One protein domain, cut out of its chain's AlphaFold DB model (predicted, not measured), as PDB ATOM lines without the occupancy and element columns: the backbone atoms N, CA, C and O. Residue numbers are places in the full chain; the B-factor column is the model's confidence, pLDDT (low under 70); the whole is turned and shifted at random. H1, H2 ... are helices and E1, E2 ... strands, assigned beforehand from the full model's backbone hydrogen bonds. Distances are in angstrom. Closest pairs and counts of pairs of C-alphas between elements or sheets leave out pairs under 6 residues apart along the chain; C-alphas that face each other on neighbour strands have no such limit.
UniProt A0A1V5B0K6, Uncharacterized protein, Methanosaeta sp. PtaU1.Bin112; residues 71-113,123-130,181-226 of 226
ATOM      1  N   LEU A  71     219.640 190.888 113.125       49.12
ATOM      2  CA  LEU A  71     219.965 190.345 111.803       49.12
ATOM      3  C   LEU A  71     221.021 189.241 111.890       49.12
ATOM      4  O   LEU A  71     221.337 188.607 110.885       49.12
ATOM      5  N   SER A  72     221.585 189.030 113.077       50.84
ATOM      6  CA  SER A  72     222.508 187.941 113.321       50.84
ATOM      7  C   SER A  72     221.696 186.694 113.647       50.84
ATOM      8  O   SER A  72     220.859 186.744 114.553       50.84
ATOM      9  N   PRO A  73     221.924 185.572 112.950       57.53
ATOM     10  CA  PRO A  73     221.393 184.308 113.415       57.53
ATOM     11  C   PRO A  73     221.907 184.055 114.834       57.53
ATOM     12  O   PRO A  73     223.115 184.030 115.075       57.53
ATOM     13  N   SER A  74     220.979 183.955 115.781       70.94
ATOM     14  CA  SER A  74     221.278 183.687 117.182       70.94
ATOM     15  C   SER A  74     221.000 182.215 117.451       70.94
ATOM     16  O   SER A  74     219.858 181.775 117.284       70.94
ATOM     17  N   ASN A  75     222.030 181.484 117.870       80.75
ATOM     18  CA  ASN A  75     221.897 180.106 118.323       80.75
ATOM     19  C   ASN A  75     221.853 180.097 119.849       80.75
ATOM     20  O   ASN A  75     222.757 180.623 120.501       80.75
ATOM     21  N   GLU A  76     220.804 179.507 120.402       85.31
ATOM     22  CA  GLU A  76     220.617 179.329 121.838       85.31
ATOM     23  C   GLU A  76     220.862 177.859 122.198       85.31
ATOM     24  O   GLU A  76     220.358 176.962 121.526       85.31
ATOM     25  N   LYS A  77     221.647 177.596 123.246       89.44
ATOM     26  CA  LYS A  77     221.893 176.238 123.737       89.44
ATOM     27  C   LYS A  77     221.597 176.166 125.228       89.44
ATOM     28  O   LYS A  77     222.184 176.914 126.005       89.44
ATOM     29  N   ILE A  78     220.741 175.224 125.595       87.94
ATOM     30  CA  ILE A  78     220.368 174.894 126.967       87.94
ATOM     31  C   ILE A  78     220.904 173.492 127.253       87.94
ATOM     32  O   ILE A  78     220.651 172.570 126.478       87.94
ATOM     33  N   THR A  79     221.660 173.339 128.338       90.44
ATOM     34  CA  THR A  79     222.206 172.044 128.762       90.44
ATOM     35  C   THR A  79     221.565 171.640 130.083       90.44
ATOM     36  O   THR A  79     221.602 172.420 131.029       90.44
ATOM     37  N   LEU A  80     221.013 170.432 130.127       88.88
ATOM     38  CA  LEU A  80     220.412 169.810 131.301       88.88
ATOM     39  C   LEU A  80     221.292 168.659 131.787       88.88
ATOM     40  O   LEU A  80     221.942 167.983 130.982       88.88
ATOM     41  N   ASP A  81     221.274 168.422 133.094       86.44
ATOM     42  CA  ASP A  81     222.027 167.359 133.757       86.44
ATOM     43  C   ASP A  81     221.238 166.765 134.937       86.44
ATOM     44  O   ASP A  81     220.062 167.066 135.137       86.44
ATOM     45  N   GLU A  82     221.855 165.867 135.705       79.62
ATOM     46  CA  GLU A  82     221.208 165.227 136.859       79.62
ATOM     47  C   GLU A  82     220.848 166.205 137.986       79.62
ATOM     48  O   GLU A  82     219.915 165.947 138.745       79.62
ATOM     49  N   LEU A  83     221.575 167.318 138.110       80.88
ATOM     50  CA  LEU A  83     221.331 168.333 139.135       80.88
ATOM     51  C   LEU A  83     220.299 169.367 138.666       80.88
ATOM     52  O   LEU A  83     219.636 169.994 139.491       80.88
ATOM     53  N   ASN A  84     220.160 169.528 137.351       84.19
ATOM     54  CA  ASN A  84     219.306 170.494 136.675       84.19
ATOM     55  C   ASN A  84     218.565 169.789 135.528       84.19
ATOM     56  O   ASN A  84     218.840 170.010 134.347       84.19
ATOM     57  N   SER A  85     217.639 168.896 135.883       84.19
ATOM     58  CA  SER A  85     216.893 168.073 134.922       84.19
ATOM     59  C   SER A  85     215.607 168.731 134.410       84.19
ATOM     60  O   SER A  85     214.911 168.159 133.570       84.19
ATOM     61  N   SER A  86     215.284 169.929 134.903       87.56
ATOM     62  CA  SER A  86     214.083 170.678 134.543       87.56
ATOM     63  C   SER A  86     214.423 172.096 134.107       87.56
ATOM     64  O   SER A  86     215.241 172.752 134.750       87.56
ATOM     65  N   GLU A  87     213.784 172.568 133.036       88.19
ATOM     66  CA  GLU A  87     213.996 173.913 132.500       88.19
ATOM     67  C   GLU A  87     212.716 174.536 131.936       88.19
ATOM     68  O   GLU A  87     211.859 173.855 131.356       88.19
ATOM     69  N   GLN A  88     212.618 175.861 132.074       88.88
ATOM     70  CA  GLN A  88     211.555 176.660 131.476       88.88
ATOM     71  C   GLN A  88     212.097 177.472 130.300       88.88
ATOM     72  O   GLN A  88     213.010 178.280 130.445       88.88
ATOM     73  N   VAL A  89     211.494 177.308 129.122       87.75
ATOM     74  CA  VAL A  89     211.963 177.947 127.891       87.75
ATOM     75  C   VAL A  89     210.943 178.924 127.318       87.75
ATOM     76  O   VAL A  89     209.746 178.662 127.262       87.75
ATOM     77  N   SER A  90     211.426 180.075 126.862       85.06
ATOM     78  CA  SER A  90     210.601 181.107 126.219       85.06
ATOM     79  C   SER A  90     210.212 180.726 124.782       85.06
ATOM     80  O   SER A  90     210.821 179.839 124.184       85.06
ATOM     81  N   GLU A  91     209.228 181.397 124.179       85.12
ATOM     82  CA  GLU A  91     208.880 181.175 122.764       85.12
ATOM     83  C   GLU A  91     210.075 181.464 121.834       85.12
ATOM     84  O   GLU A  91     210.756 182.486 121.962       85.12
ATOM     85  N   LEU A  92     210.318 180.582 120.857       86.69
ATOM     86  CA  LEU A  92     211.326 180.822 119.823       86.69
ATOM     87  C   LEU A  92     210.691 181.523 118.616       86.69
ATOM     88  O   LEU A  92     209.977 180.896 117.833       86.69
ATOM     89  N   SER A  93     210.995 182.813 118.434       84.75
ATOM     90  CA  SER A  93     210.474 183.626 117.327       84.75
ATOM     91  C   SER A  93     211.584 184.178 116.431       84.75
ATOM     92  O   SER A  93     212.522 184.817 116.917       84.75
ATOM     93  N   ALA A  94     211.460 183.960 115.120       85.88
ATOM     94  CA  ALA A  94     212.342 184.510 114.091       85.88
ATOM     95  C   ALA A  94     211.568 185.438 113.140       85.88
ATOM     96  O   ALA A  94     210.540 185.047 112.587       85.88
ATOM     97  N   MET A  95     212.077 186.656 112.905       85.69
ATOM     98  CA  MET A  95     211.497 187.614 111.956       85.69
ATOM     99  C   MET A  95     212.527 188.068 110.921       85.69
ATOM    100  O   MET A  95     213.473 188.770 111.266       85.69
ATOM    101  N   ASN A  96     212.340 187.674 109.656       80.50
ATOM    102  CA  ASN A  96     213.296 187.906 108.554       80.50
ATOM    103  C   ASN A  96     214.747 187.488 108.880       80.50
ATOM    104  O   ASN A  96     215.699 188.074 108.364       80.50
ATOM    105  N   THR A  97     214.914 186.517 109.776       82.81
ATOM    106  CA  THR A  97     216.203 186.005 110.249       82.81
ATOM    107  C   THR A  97     216.094 184.498 110.483       82.81
ATOM    108  O   THR A  97     214.990 183.940 110.475       82.81
ATOM    109  N   ALA A  98     217.230 183.835 110.676       85.50
ATOM    110  CA  ALA A  98     217.285 182.441 111.098       85.50
ATOM    111  C   ALA A  98     217.572 182.375 112.602       85.50
ATOM    112  O   ALA A  98     218.484 183.048 113.077       85.50
ATOM    113  N   ARG A  99     216.809 181.577 113.352       85.88
ATOM    114  CA  ARG A  99     217.091 181.294 114.766       85.88
ATOM    115  C   ARG A  99     216.955 179.814 115.070       85.88
ATOM    116  O   ARG A  99     216.047 179.154 114.566       85.88
ATOM    117  N   GLU A 100     217.835 179.335 115.935       89.44
ATOM    118  CA  GLU A 100     217.872 177.946 116.368       89.44
ATOM    119  C   GLU A 100     218.065 177.867 117.882       89.44
ATOM    120  O   GLU A 100     218.848 178.629 118.455       89.44
ATOM    121  N   ARG A 101     217.337 176.948 118.524       89.44
ATOM    122  CA  ARG A 101     217.544 176.588 119.926       89.44
ATOM    123  C   ARG A 101     217.718 175.085 120.071       89.44
ATOM    124  O   ARG A 101     216.816 174.334 119.698       89.44
ATOM    125  N   ASP A 102     218.805 174.693 120.723       89.19
ATOM    126  CA  ASP A 102     219.082 173.316 121.119       89.19
ATOM    127  C   ASP A 102     218.931 173.150 122.633       89.19
ATOM    128  O   ASP A 102     219.599 173.830 123.411       89.19
ATOM    129  N   ILE A 103     218.088 172.210 123.052       89.00
ATOM    130  CA  ILE A 103     217.960 171.784 124.449       89.00
ATOM    131  C   ILE A 103     218.543 170.380 124.550       89.00
ATOM    132  O   ILE A 103     218.047 169.459 123.903       89.00
ATOM    133  N   ILE A 104     219.626 170.226 125.307       89.12
ATOM    134  CA  ILE A 104     220.430 169.004 125.344       89.12
ATOM    135  C   ILE A 104     220.510 168.496 126.777       89.12
ATOM    136  O   ILE A 104     221.069 169.171 127.631       89.12
ATOM    137  N   TYR A 105     220.019 167.285 127.018       85.94
ATOM    138  CA  TYR A 105     220.321 166.551 128.245       85.94
ATOM    139  C   TYR A 105     221.522 165.630 128.016       85.94
ATOM    140  O   TYR A 105     221.478 164.778 127.117       85.94
ATOM    141  N   ASP A 106     222.564 165.806 128.829       80.75
ATOM    142  CA  ASP A 106     223.813 165.040 128.779       80.75
ATOM    143  C   ASP A 106     224.205 164.584 130.193       80.75
ATOM    144  O   ASP A 106     224.988 165.233 130.885       80.75
ATOM    145  N   GLY A 107     223.575 163.499 130.652       72.00
ATOM    146  CA  GLY A 107     223.761 162.938 131.991       72.00
ATOM    147  C   GLY A 107     224.117 161.452 131.956       72.00
ATOM    148  O   GLY A 107     223.591 160.686 131.139       72.00
ATOM    149  N   GLU A 108     225.002 161.048 132.869       69.69
ATOM    150  CA  GLU A 108     225.435 159.664 133.063       69.69
ATOM    151  C   GLU A 108     224.977 159.160 134.428       69.69
ATOM    152  O   GLU A 108     225.390 159.686 135.455       69.69
ATOM    153  N   GLN A 109     224.200 158.080 134.442       62.84
ATOM    154  CA  GLN A 109     223.747 157.503 135.701       62.84
ATOM    155  C   GLN A 109     224.804 156.561 136.287       62.84
ATOM    156  O   GLN A 109     225.027 155.457 135.772       62.84
ATOM    157  N   GLN A 110     225.413 156.970 137.401       59.03
ATOM    158  CA  GLN A 110     226.352 156.157 138.176       59.03
ATOM    159  C   GLN A 110     225.598 155.301 139.212       59.03
ATOM    160  O   GLN A 110     224.825 155.808 140.020       59.03
ATOM    161  N   LYS A 111     225.842 153.983 139.227       59.00
ATOM    162  CA  LYS A 111     225.280 153.084 140.248       59.00
ATOM    163  C   LYS A 111     225.909 153.367 141.619       59.00
ATOM    164  O   LYS A 111     227.131 153.301 141.747       59.00
ATOM    165  N   ASP A 112     225.075 153.568 142.638       57.16
ATOM    166  CA  ASP A 112     225.517 153.655 144.032       57.16
ATOM    167  C   ASP A 112     225.952 152.268 144.553       57.16
ATOM    168  O   ASP A 112     225.280 151.258 144.306       57.16
ATOM    169  N   SER A 113     227.108 152.182 145.222       55.88
ATOM    170  CA  SER A 113     227.770 150.897 145.521       55.88
ATOM    171  C   SER A 113     227.032 150.041 146.552       55.88
ATOM    172  O   SER A 113     227.214 148.823 146.566       55.88
ATOM    173  N   ASP A 123     213.966 161.844 135.868       80.75
ATOM    174  CA  ASP A 123     212.833 162.679 135.485       80.75
ATOM    175  C   ASP A 123     213.352 163.966 134.839       80.75
ATOM    176  O   ASP A 123     214.110 164.716 135.462       80.75
ATOM    177  N   ILE A 124     212.998 164.176 133.571       85.38
ATOM    178  CA  ILE A 124     213.404 165.337 132.771       85.38
ATOM    179  C   ILE A 124     212.150 166.108 132.381       85.38
ATOM    180  O   ILE A 124     211.233 165.529 131.802       85.38
ATOM    181  N   ALA A 125     212.133 167.417 132.630       87.06
ATOM    182  CA  ALA A 125     210.999 168.271 132.288       87.06
ATOM    183  C   ALA A 125     211.438 169.496 131.475       87.06
ATOM    184  O   ALA A 125     212.301 170.262 131.892       87.06
ATOM    185  N   VAL A 126     210.831 169.714 130.309       87.56
ATOM    186  CA  VAL A 126     211.053 170.924 129.504       87.56
ATOM    187  C   VAL A 126     209.713 171.586 129.245       87.56
ATOM    188  O   VAL A 126     208.873 171.057 128.517       87.56
ATOM    189  N   THR A 127     209.517 172.761 129.835       87.75
ATOM    190  CA  THR A 127     208.235 173.468 129.776       87.75
ATOM    191  C   THR A 127     208.374 174.791 129.044       87.75
ATOM    192  O   THR A 127     209.295 175.567 129.286       87.75
ATOM    193  N   GLY A 128     207.464 175.063 128.117       82.19
ATOM    194  CA  GLY A 128     207.375 176.363 127.476       82.19
ATOM    195  C   GLY A 128     206.718 177.394 128.387       82.19
ATOM    196  O   GLY A 128     205.853 177.077 129.202       82.19
ATOM    197  N   GLN A 129     207.113 178.652 128.234       74.31
ATOM    198  CA  GLN A 129     206.438 179.766 128.875       74.31
ATOM    199  C   GLN A 129     205.073 179.964 128.208       74.31
ATOM    200  O   GLN A 129     204.990 180.377 127.050       74.31
ATOM    201  N   GLU A 130     203.996 179.654 128.928       61.50
ATOM    202  CA  GLU A 130     202.651 179.975 128.469       61.50
ATOM    203  C   GLU A 130     202.506 181.498 128.377       61.50
ATOM    204  O   GLU A 130     202.576 182.214 129.379       61.50
ATOM    205  N   LEU A 181     212.906 156.046 132.905       76.44
ATOM    206  CA  LEU A 181     213.130 157.384 132.382       76.44
ATOM    207  C   LEU A 181     211.767 158.009 132.104       76.44
ATOM    208  O   LEU A 181     211.045 157.535 131.226       76.44
ATOM    209  N   ASN A 182     211.429 159.047 132.858       79.25
ATOM    210  CA  ASN A 182     210.260 159.871 132.609       79.25
ATOM    211  C   ASN A 182     210.709 161.189 131.975       79.25
ATOM    212  O   ASN A 182     211.644 161.833 132.448       79.25
ATOM    213  N   ILE A 183     210.089 161.549 130.856       82.81
ATOM    214  CA  ILE A 183     210.381 162.786 130.135       82.81
ATOM    215  C   ILE A 183     209.048 163.471 129.877       82.81
ATOM    216  O   ILE A 183     208.220 162.927 129.146       82.81
ATOM    217  N   ASP A 184     208.876 164.668 130.429       87.06
ATOM    218  CA  ASP A 184     207.747 165.540 130.127       87.06
ATOM    219  C   ASP A 184     208.203 166.747 129.300       87.06
ATOM    220  O   ASP A 184     209.149 167.456 129.650       87.06
ATOM    221  N   VAL A 185     207.535 166.980 128.172       86.31
ATOM    222  CA  VAL A 185     207.787 168.137 127.306       86.31
ATOM    223  C   VAL A 185     206.454 168.756 126.931       86.31
ATOM    224  O   VAL A 185     205.652 168.146 126.221       86.31
ATOM    225  N   SER A 186     206.230 169.993 127.360       84.62
ATOM    226  CA  SER A 186     204.953 170.675 127.162       84.62
ATOM    227  C   SER A 186     205.128 172.175 126.906       84.62
ATOM    228  O   SER A 186     206.172 172.760 127.177       84.62
ATOM    229  N   GLY A 187     204.122 172.813 126.300       81.62
ATOM    230  CA  GLY A 187     204.073 174.276 126.130       81.62
ATOM    231  C   GLY A 187     205.045 174.898 125.112       81.62
ATOM    232  O   GLY A 187     205.067 176.119 124.973       81.62
ATOM    233  N   ILE A 188     205.843 174.118 124.376       84.50
ATOM    234  CA  ILE A 188     206.862 174.656 123.454       84.50
ATOM    235  C   ILE A 188     206.220 175.231 122.185       84.50
ATOM    236  O   ILE A 188     205.584 174.510 121.416       84.50
ATOM    237  N   SER A 189     206.429 176.528 121.940       83.94
ATOM    238  CA  SER A 189     205.945 177.236 120.746       83.94
ATOM    239  C   SER A 189     207.104 177.784 119.906       83.94
ATOM    240  O   SER A 189     208.073 178.333 120.436       83.94
ATOM    241  N   VAL A 190     206.996 177.630 118.582       86.06
ATOM    242  CA  VAL A 190     207.989 178.089 117.597       86.06
ATOM    243  C   VAL A 190     207.284 178.884 116.505       86.06
ATOM    244  O   VAL A 190     206.291 178.426 115.935       86.06
ATOM    245  N   ARG A 191     207.812 180.066 116.182       84.06
ATOM    246  CA  ARG A 191     207.216 180.980 115.209       84.06
ATOM    247  C   ARG A 191     208.260 181.550 114.256       84.06
ATOM    248  O   ARG A 191     209.283 182.087 114.665       84.06
ATOM    249  N   ALA A 192     207.960 181.501 112.963       88.44
ATOM    250  CA  ALA A 192     208.746 182.163 111.926       88.44
ATOM    251  C   ALA A 192     207.853 183.139 111.152       88.44
ATOM    252  O   ALA A 192     206.771 182.774 110.692       88.44
ATOM    253  N   ILE A 193     208.294 184.389 111.018       85.12
ATOM    254  CA  ILE A 193     207.556 185.455 110.338       85.12
ATOM    255  C   ILE A 193     208.451 186.072 109.269       85.12
ATOM    256  O   ILE A 193     209.513 186.618 109.564       85.12
ATOM    257  N   ASN A 194     208.000 186.039 108.018       84.12
ATOM    258  CA  ASN A 194     208.630 186.780 106.935       84.12
ATOM    259  C   ASN A 194     207.754 187.981 106.562       84.12
ATOM    260  O   ASN A 194     206.612 187.806 106.144       84.12
ATOM    261  N   THR A 195     208.277 189.191 106.727       83.50
ATOM    262  CA  THR A 195     207.583 190.449 106.408       83.50
ATOM    263  C   THR A 195     208.206 191.190 105.224       83.50
ATOM    264  O   THR A 195     207.683 192.227 104.818       83.50
ATOM    265  N   ALA A 196     209.294 190.672 104.642       81.81
ATOM    266  CA  ALA A 196     210.020 191.310 103.547       81.81
ATOM    267  C   ALA A 196     209.901 190.521 102.231       81.81
ATOM    268  O   ALA A 196     210.052 189.299 102.190       81.81
ATOM    269  N   GLN A 197     209.686 191.227 101.117       77.25
ATOM    270  CA  GLN A 197     209.669 190.610  99.790       77.25
ATOM    271  C   GLN A 197     211.071 190.085  99.440       77.25
ATOM    272  O   GLN A 197     212.026 190.852  99.369       77.25
ATOM    273  N   GLY A 198     211.190 188.770  99.238       77.19
ATOM    274  CA  GLY A 198     212.477 188.095  99.028       77.19
ATOM    275  C   GLY A 198     213.244 187.750 100.314       77.19
ATOM    276  O   GLY A 198     214.353 187.231 100.222       77.19
ATOM    277  N   GLY A 199     212.676 188.011 101.497       71.31
ATOM    278  CA  GLY A 199     213.241 187.584 102.780       71.31
ATOM    279  C   GLY A 199     213.074 186.083 103.037       71.31
ATOM    280  O   GLY A 199     212.279 185.413 102.372       71.31
ATOM    281  N   SER A 200     213.800 185.561 104.027       79.62
ATOM    282  CA  SER A 200     213.646 184.199 104.553       79.62
ATOM    283  C   SER A 200     213.563 184.261 106.076       79.62
ATOM    284  O   SER A 200     214.287 185.035 106.701       79.62
ATOM    285  N   ALA A 201     212.669 183.471 106.665       86.88
ATOM    286  CA  ALA A 201     212.533 183.345 108.109       86.88
ATOM    287  C   ALA A 201     212.449 181.863 108.466       86.88
ATOM    288  O   ALA A 201     211.595 181.148 107.941       86.88
ATOM    289  N   VAL A 202     213.345 181.417 109.343       85.44
ATOM    290  CA  VAL A 202     213.425 180.027 109.801       85.44
ATOM    291  C   VAL A 202     213.601 180.042 111.312       85.44
ATOM    292  O   VAL A 202     214.493 180.717 111.822       85.44
ATOM    293  N   ALA A 203     212.741 179.315 112.019       88.19
ATOM    294  CA  ALA A 203     212.841 179.097 113.455       88.19
ATOM    295  C   ALA A 203     212.842 177.587 113.709       88.19
ATOM    296  O   ALA A 203     211.901 176.902 113.305       88.19
ATOM    297  N   THR A 204     213.891 177.087 114.359       86.62
ATOM    298  CA  THR A 204     214.087 175.655 114.626       86.62
ATOM    299  C   THR A 204     214.309 175.435 116.118       86.62
ATOM    300  O   THR A 204     215.200 176.045 116.699       86.62
ATOM    301  N   SER A 205     213.519 174.562 116.745       87.44
ATOM    302  CA  SER A 205     213.731 174.149 118.136       87.44
ATOM    303  C   SER A 205     213.973 172.646 118.184       87.44
ATOM    304  O   SER A 205     213.092 171.871 117.811       87.44
ATOM    305  N   ASN A 206     215.160 172.246 118.637       85.94
ATOM    306  CA  ASN A 206     215.542 170.851 118.806       85.94
ATOM    307  C   ASN A 206     215.591 170.502 120.298       85.94
ATOM    308  O   ASN A 206     216.174 171.234 121.099       85.94
ATOM    309  N   ILE A 207     215.021 169.353 120.661       87.94
ATOM    310  CA  ILE A 207     215.121 168.774 122.006       87.94
ATOM    311  C   ILE A 207     215.816 167.424 121.864       87.94
ATOM    312  O   ILE A 207     215.332 166.538 121.158       87.94
ATOM    313  N   ILE A 208     216.980 167.285 122.491       85.62
ATOM    314  CA  ILE A 208     217.864 166.129 122.355       85.62
ATOM    315  C   ILE A 208     218.137 165.565 123.748       85.62
ATOM    316  O   ILE A 208     218.809 166.191 124.561       85.62
ATOM    317  N   ILE A 209     217.660 164.349 124.007       81.50
ATOM    318  CA  ILE A 209     217.859 163.657 125.283       81.50
ATOM    319  C   ILE A 209     218.639 162.372 125.019       81.50
ATOM    320  O   ILE A 209     218.199 161.525 124.238       81.50
ATOM    321  N   LYS A 210     219.820 162.244 125.634       79.31
ATOM    322  CA  LYS A 210     220.715 161.091 125.462       79.31
ATOM    323  C   LYS A 210     221.061 160.471 126.819       79.31
ATOM    324  O   LYS A 210     222.106 160.784 127.376       79.31
ATOM    325  N   PRO A 211     220.206 159.595 127.364       67.69
ATOM    326  CA  PRO A 211     220.505 158.917 128.617       67.69
ATOM    327  C   PRO A 211     221.576 157.839 128.381       67.69
ATOM    328  O   PRO A 211     221.429 157.001 127.487       67.69
ATOM    329  N   VAL A 212     222.639 157.833 129.188       65.94
ATOM    330  CA  VAL A 212     223.658 156.772 129.179       65.94
ATOM    331  C   VAL A 212     223.568 155.978 130.480       65.94
ATOM    332  O   VAL A 212     223.701 156.531 131.570       65.94
ATOM    333  N   GLN A 213     223.346 154.663 130.369       63.41
ATOM    334  CA  GLN A 213     223.316 153.756 131.517       63.41
ATOM    335  C   GLN A 213     224.590 152.909 131.569       63.41
ATOM    336  O   GLN A 213     224.867 152.134 130.650       63.41
ATOM    337  N   ILE A 214     225.328 152.998 132.677       59.41
ATOM    338  CA  ILE A 214     226.509 152.168 132.934       59.41
ATOM    339  C   ILE A 214     226.115 151.014 133.863       59.41
ATOM    340  O   ILE A 214     225.909 151.189 135.063       59.41
ATOM    341  N   ILE A 215     226.019 149.800 133.313       59.16
ATOM    342  CA  ILE A 215     225.797 148.583 134.106       59.16
ATOM    343  C   ILE A 215     227.155 148.052 134.571       59.16
ATOM    344  O   ILE A 215     227.905 147.459 133.796       59.16
ATOM    345  N   ILE A 216     227.467 148.229 135.854       59.41
ATOM    346  CA  ILE A 216     228.631 147.585 136.473       59.41
ATOM    347  C   ILE A 216     228.252 146.133 136.791       59.41
ATOM    348  O   ILE A 216     227.527 145.868 137.754       59.41
ATOM    349  N   CYS A 217     228.720 145.192 135.966       53.94
ATOM    350  CA  CYS A 217     228.536 143.761 136.204       53.94
ATOM    351  C   CYS A 217     229.346 143.324 137.436       53.94
ATOM    352  O   CYS A 217     230.574 143.443 137.416       53.94
ATOM    353  N   PRO A 218     228.709 142.788 138.493       61.09
ATOM    354  CA  PRO A 218     229.449 142.202 139.600       61.09
ATOM    355  C   PRO A 218     230.256 140.993 139.111       61.09
ATOM    356  O   PRO A 218     229.812 140.225 138.251       61.09
ATOM    357  N   THR A 219     231.456 140.837 139.666       59.69
ATOM    358  CA  THR A 219     232.494 139.899 139.209       59.69
ATOM    359  C   THR A 219     232.001 138.447 139.138       59.69
ATOM    360  O   THR A 219     232.365 137.716 138.222       59.69
ATOM    361  N   GLU A 220     231.089 138.053 140.029       59.16
ATOM    362  CA  GLU A 220     230.488 136.709 140.081       59.16
ATOM    363  C   GLU A 220     229.606 136.368 138.866       59.16
ATOM    364  O   GLU A 220     229.470 135.198 138.506       59.16
ATOM    365  N   ILE A 221     229.005 137.371 138.213       57.84
ATOM    366  CA  ILE A 221     228.217 137.174 136.985       57.84
ATOM    367  C   ILE A 221     229.148 137.139 135.765       57.84
ATOM    368  O   ILE A 221     228.922 136.356 134.843       57.84
ATOM    369  N   ALA A 222     230.229 137.925 135.781       58.41
ATOM    370  CA  ALA A 222     231.231 137.937 134.716       58.41
ATOM    371  C   ALA A 222     231.960 136.587 134.577       58.41
ATOM    372  O   ALA A 222     232.229 136.155 133.459       58.41
ATOM    373  N   GLU A 223     232.213 135.880 135.685       59.66
ATOM    374  CA  GLU A 223     232.809 134.534 135.655       59.66
ATOM    375  C   GLU A 223     231.876 133.460 135.074       59.66
ATOM    376  O   GLU A 223     232.354 132.484 134.504       59.66
ATOM    377  N   LYS A 224     230.552 133.636 135.173       56.41
ATOM    378  CA  LYS A 224     229.559 132.699 134.613       56.41
ATOM    379  C   LYS A 224     229.202 132.965 133.149       56.41
ATOM    380  O   LYS A 224     228.547 132.129 132.530       56.41
ATOM    381  N   LEU A 225     229.590 134.122 132.618       57.94
ATOM    382  CA  LEU A 225     229.365 134.524 131.225       57.94
ATOM    383  C   LEU A 225     230.584 134.264 130.318       57.94
ATOM    384  O   LEU A 225     230.535 134.598 129.135       57.94
ATOM    385  N   ARG A 226     231.663 133.688 130.862       50.03
ATOM    386  CA  ARG A 226     232.886 133.313 130.144       50.03
ATOM    387  C   ARG A 226     232.918 131.819 129.839       50.03
ATOM    388  O   ARG A 226     233.461 131.469 128.769       50.03
TER     389      ARG A 226
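AT A GLANCE: This is residues 71 to 113, 123 to 130 and 181 to 226 of the 226 residues of an uncharacterized protein of Methanosaeta sp. PtaU1.Bin112 (UniProt A0A1V5B0K6). Picture a narrow, two-walled stack of parallel strands, with the chain passing back and forth between the walls: E1, E4 and E8 make one wall, while the other bends from E2, E5 and E6 into E3 and E7. The walls are only partly face to face, E3 and E7 covering part of the sheet E1 E4 E8, and a tail ends with residues 217 to 226, which stick out and hold the short helix H1. The printed part has 97 residues, mostly strand in class, with eight named strands, E1 to E8, followed by H1. The sheet orders are E1 E4 E8, E2 E5 E6 and E3 E7, all parallel. The whole is extended, with a radius of gyration of the C-alphas of 19.9 A and spans of 70 by 28 by 17 A.

HOW THE PARTS SIT: Begin at E1, residues 74 to 80, and look beside it for its parallel neighbour E4, residues 98 to 105; N 78 and O 102 are 2.8 A apart, within hydrogen-bond range. On the other side of E4 is E8, residues 202 to 209, parallel too, with N 103 and O 206 at 2.9 A. Next find E2, residues 86 to 89, which runs on into E3, residues 92 to 95, at 22 degrees. E5, residues 123 to 128, is parallel to E2, with N 89 and O 127 at 2.8 A, and to E6, residues 181 to 186, with N 126 and O 184 at 2.9 A. E3 is parallel to E7, residues 190 to 193, with N 191 and O 92 at 2.8 A. The sheets E1 E4 E8 and E3 E7 form a sandwich, two sheets face to face, 9.1 A centre to centre where they face each other. The closest C-alphas of E7 and E8 are those of Ala 192 and Ala 203, 5.3 A apart. H1, residues 219 to 222, is apart from E1, for instance; it is too short for an O i to N i+4 pair, and its one O i to N i+3 pair is within range.

IN THESE COORDINATES: Find C-alpha 74 at (221.278, 183.687, 117.182), where E1 begins its 19.8 A. E4 spans 23.6 A, E5 16.8 A and E6 16.5 A. E8 runs 23.0 A to C-alpha 209 at (217.859, 163.657, 125.283). H1 ends at C-alpha 222, at (231.231, 137.937, 134.716).

THE WHOLE: The C-alphas farthest apart, those of Gln 197 and Glu 223, are 70.5 A apart. Residues 114 to 122 and 131 to 180 are not printed; the C-alpha gaps are 21.5 A and 25.2 A. Of the links printed whole, none is long. Confidence is under 70 at residues 71 to 73, 108 to 113, 130 and 211 to 226.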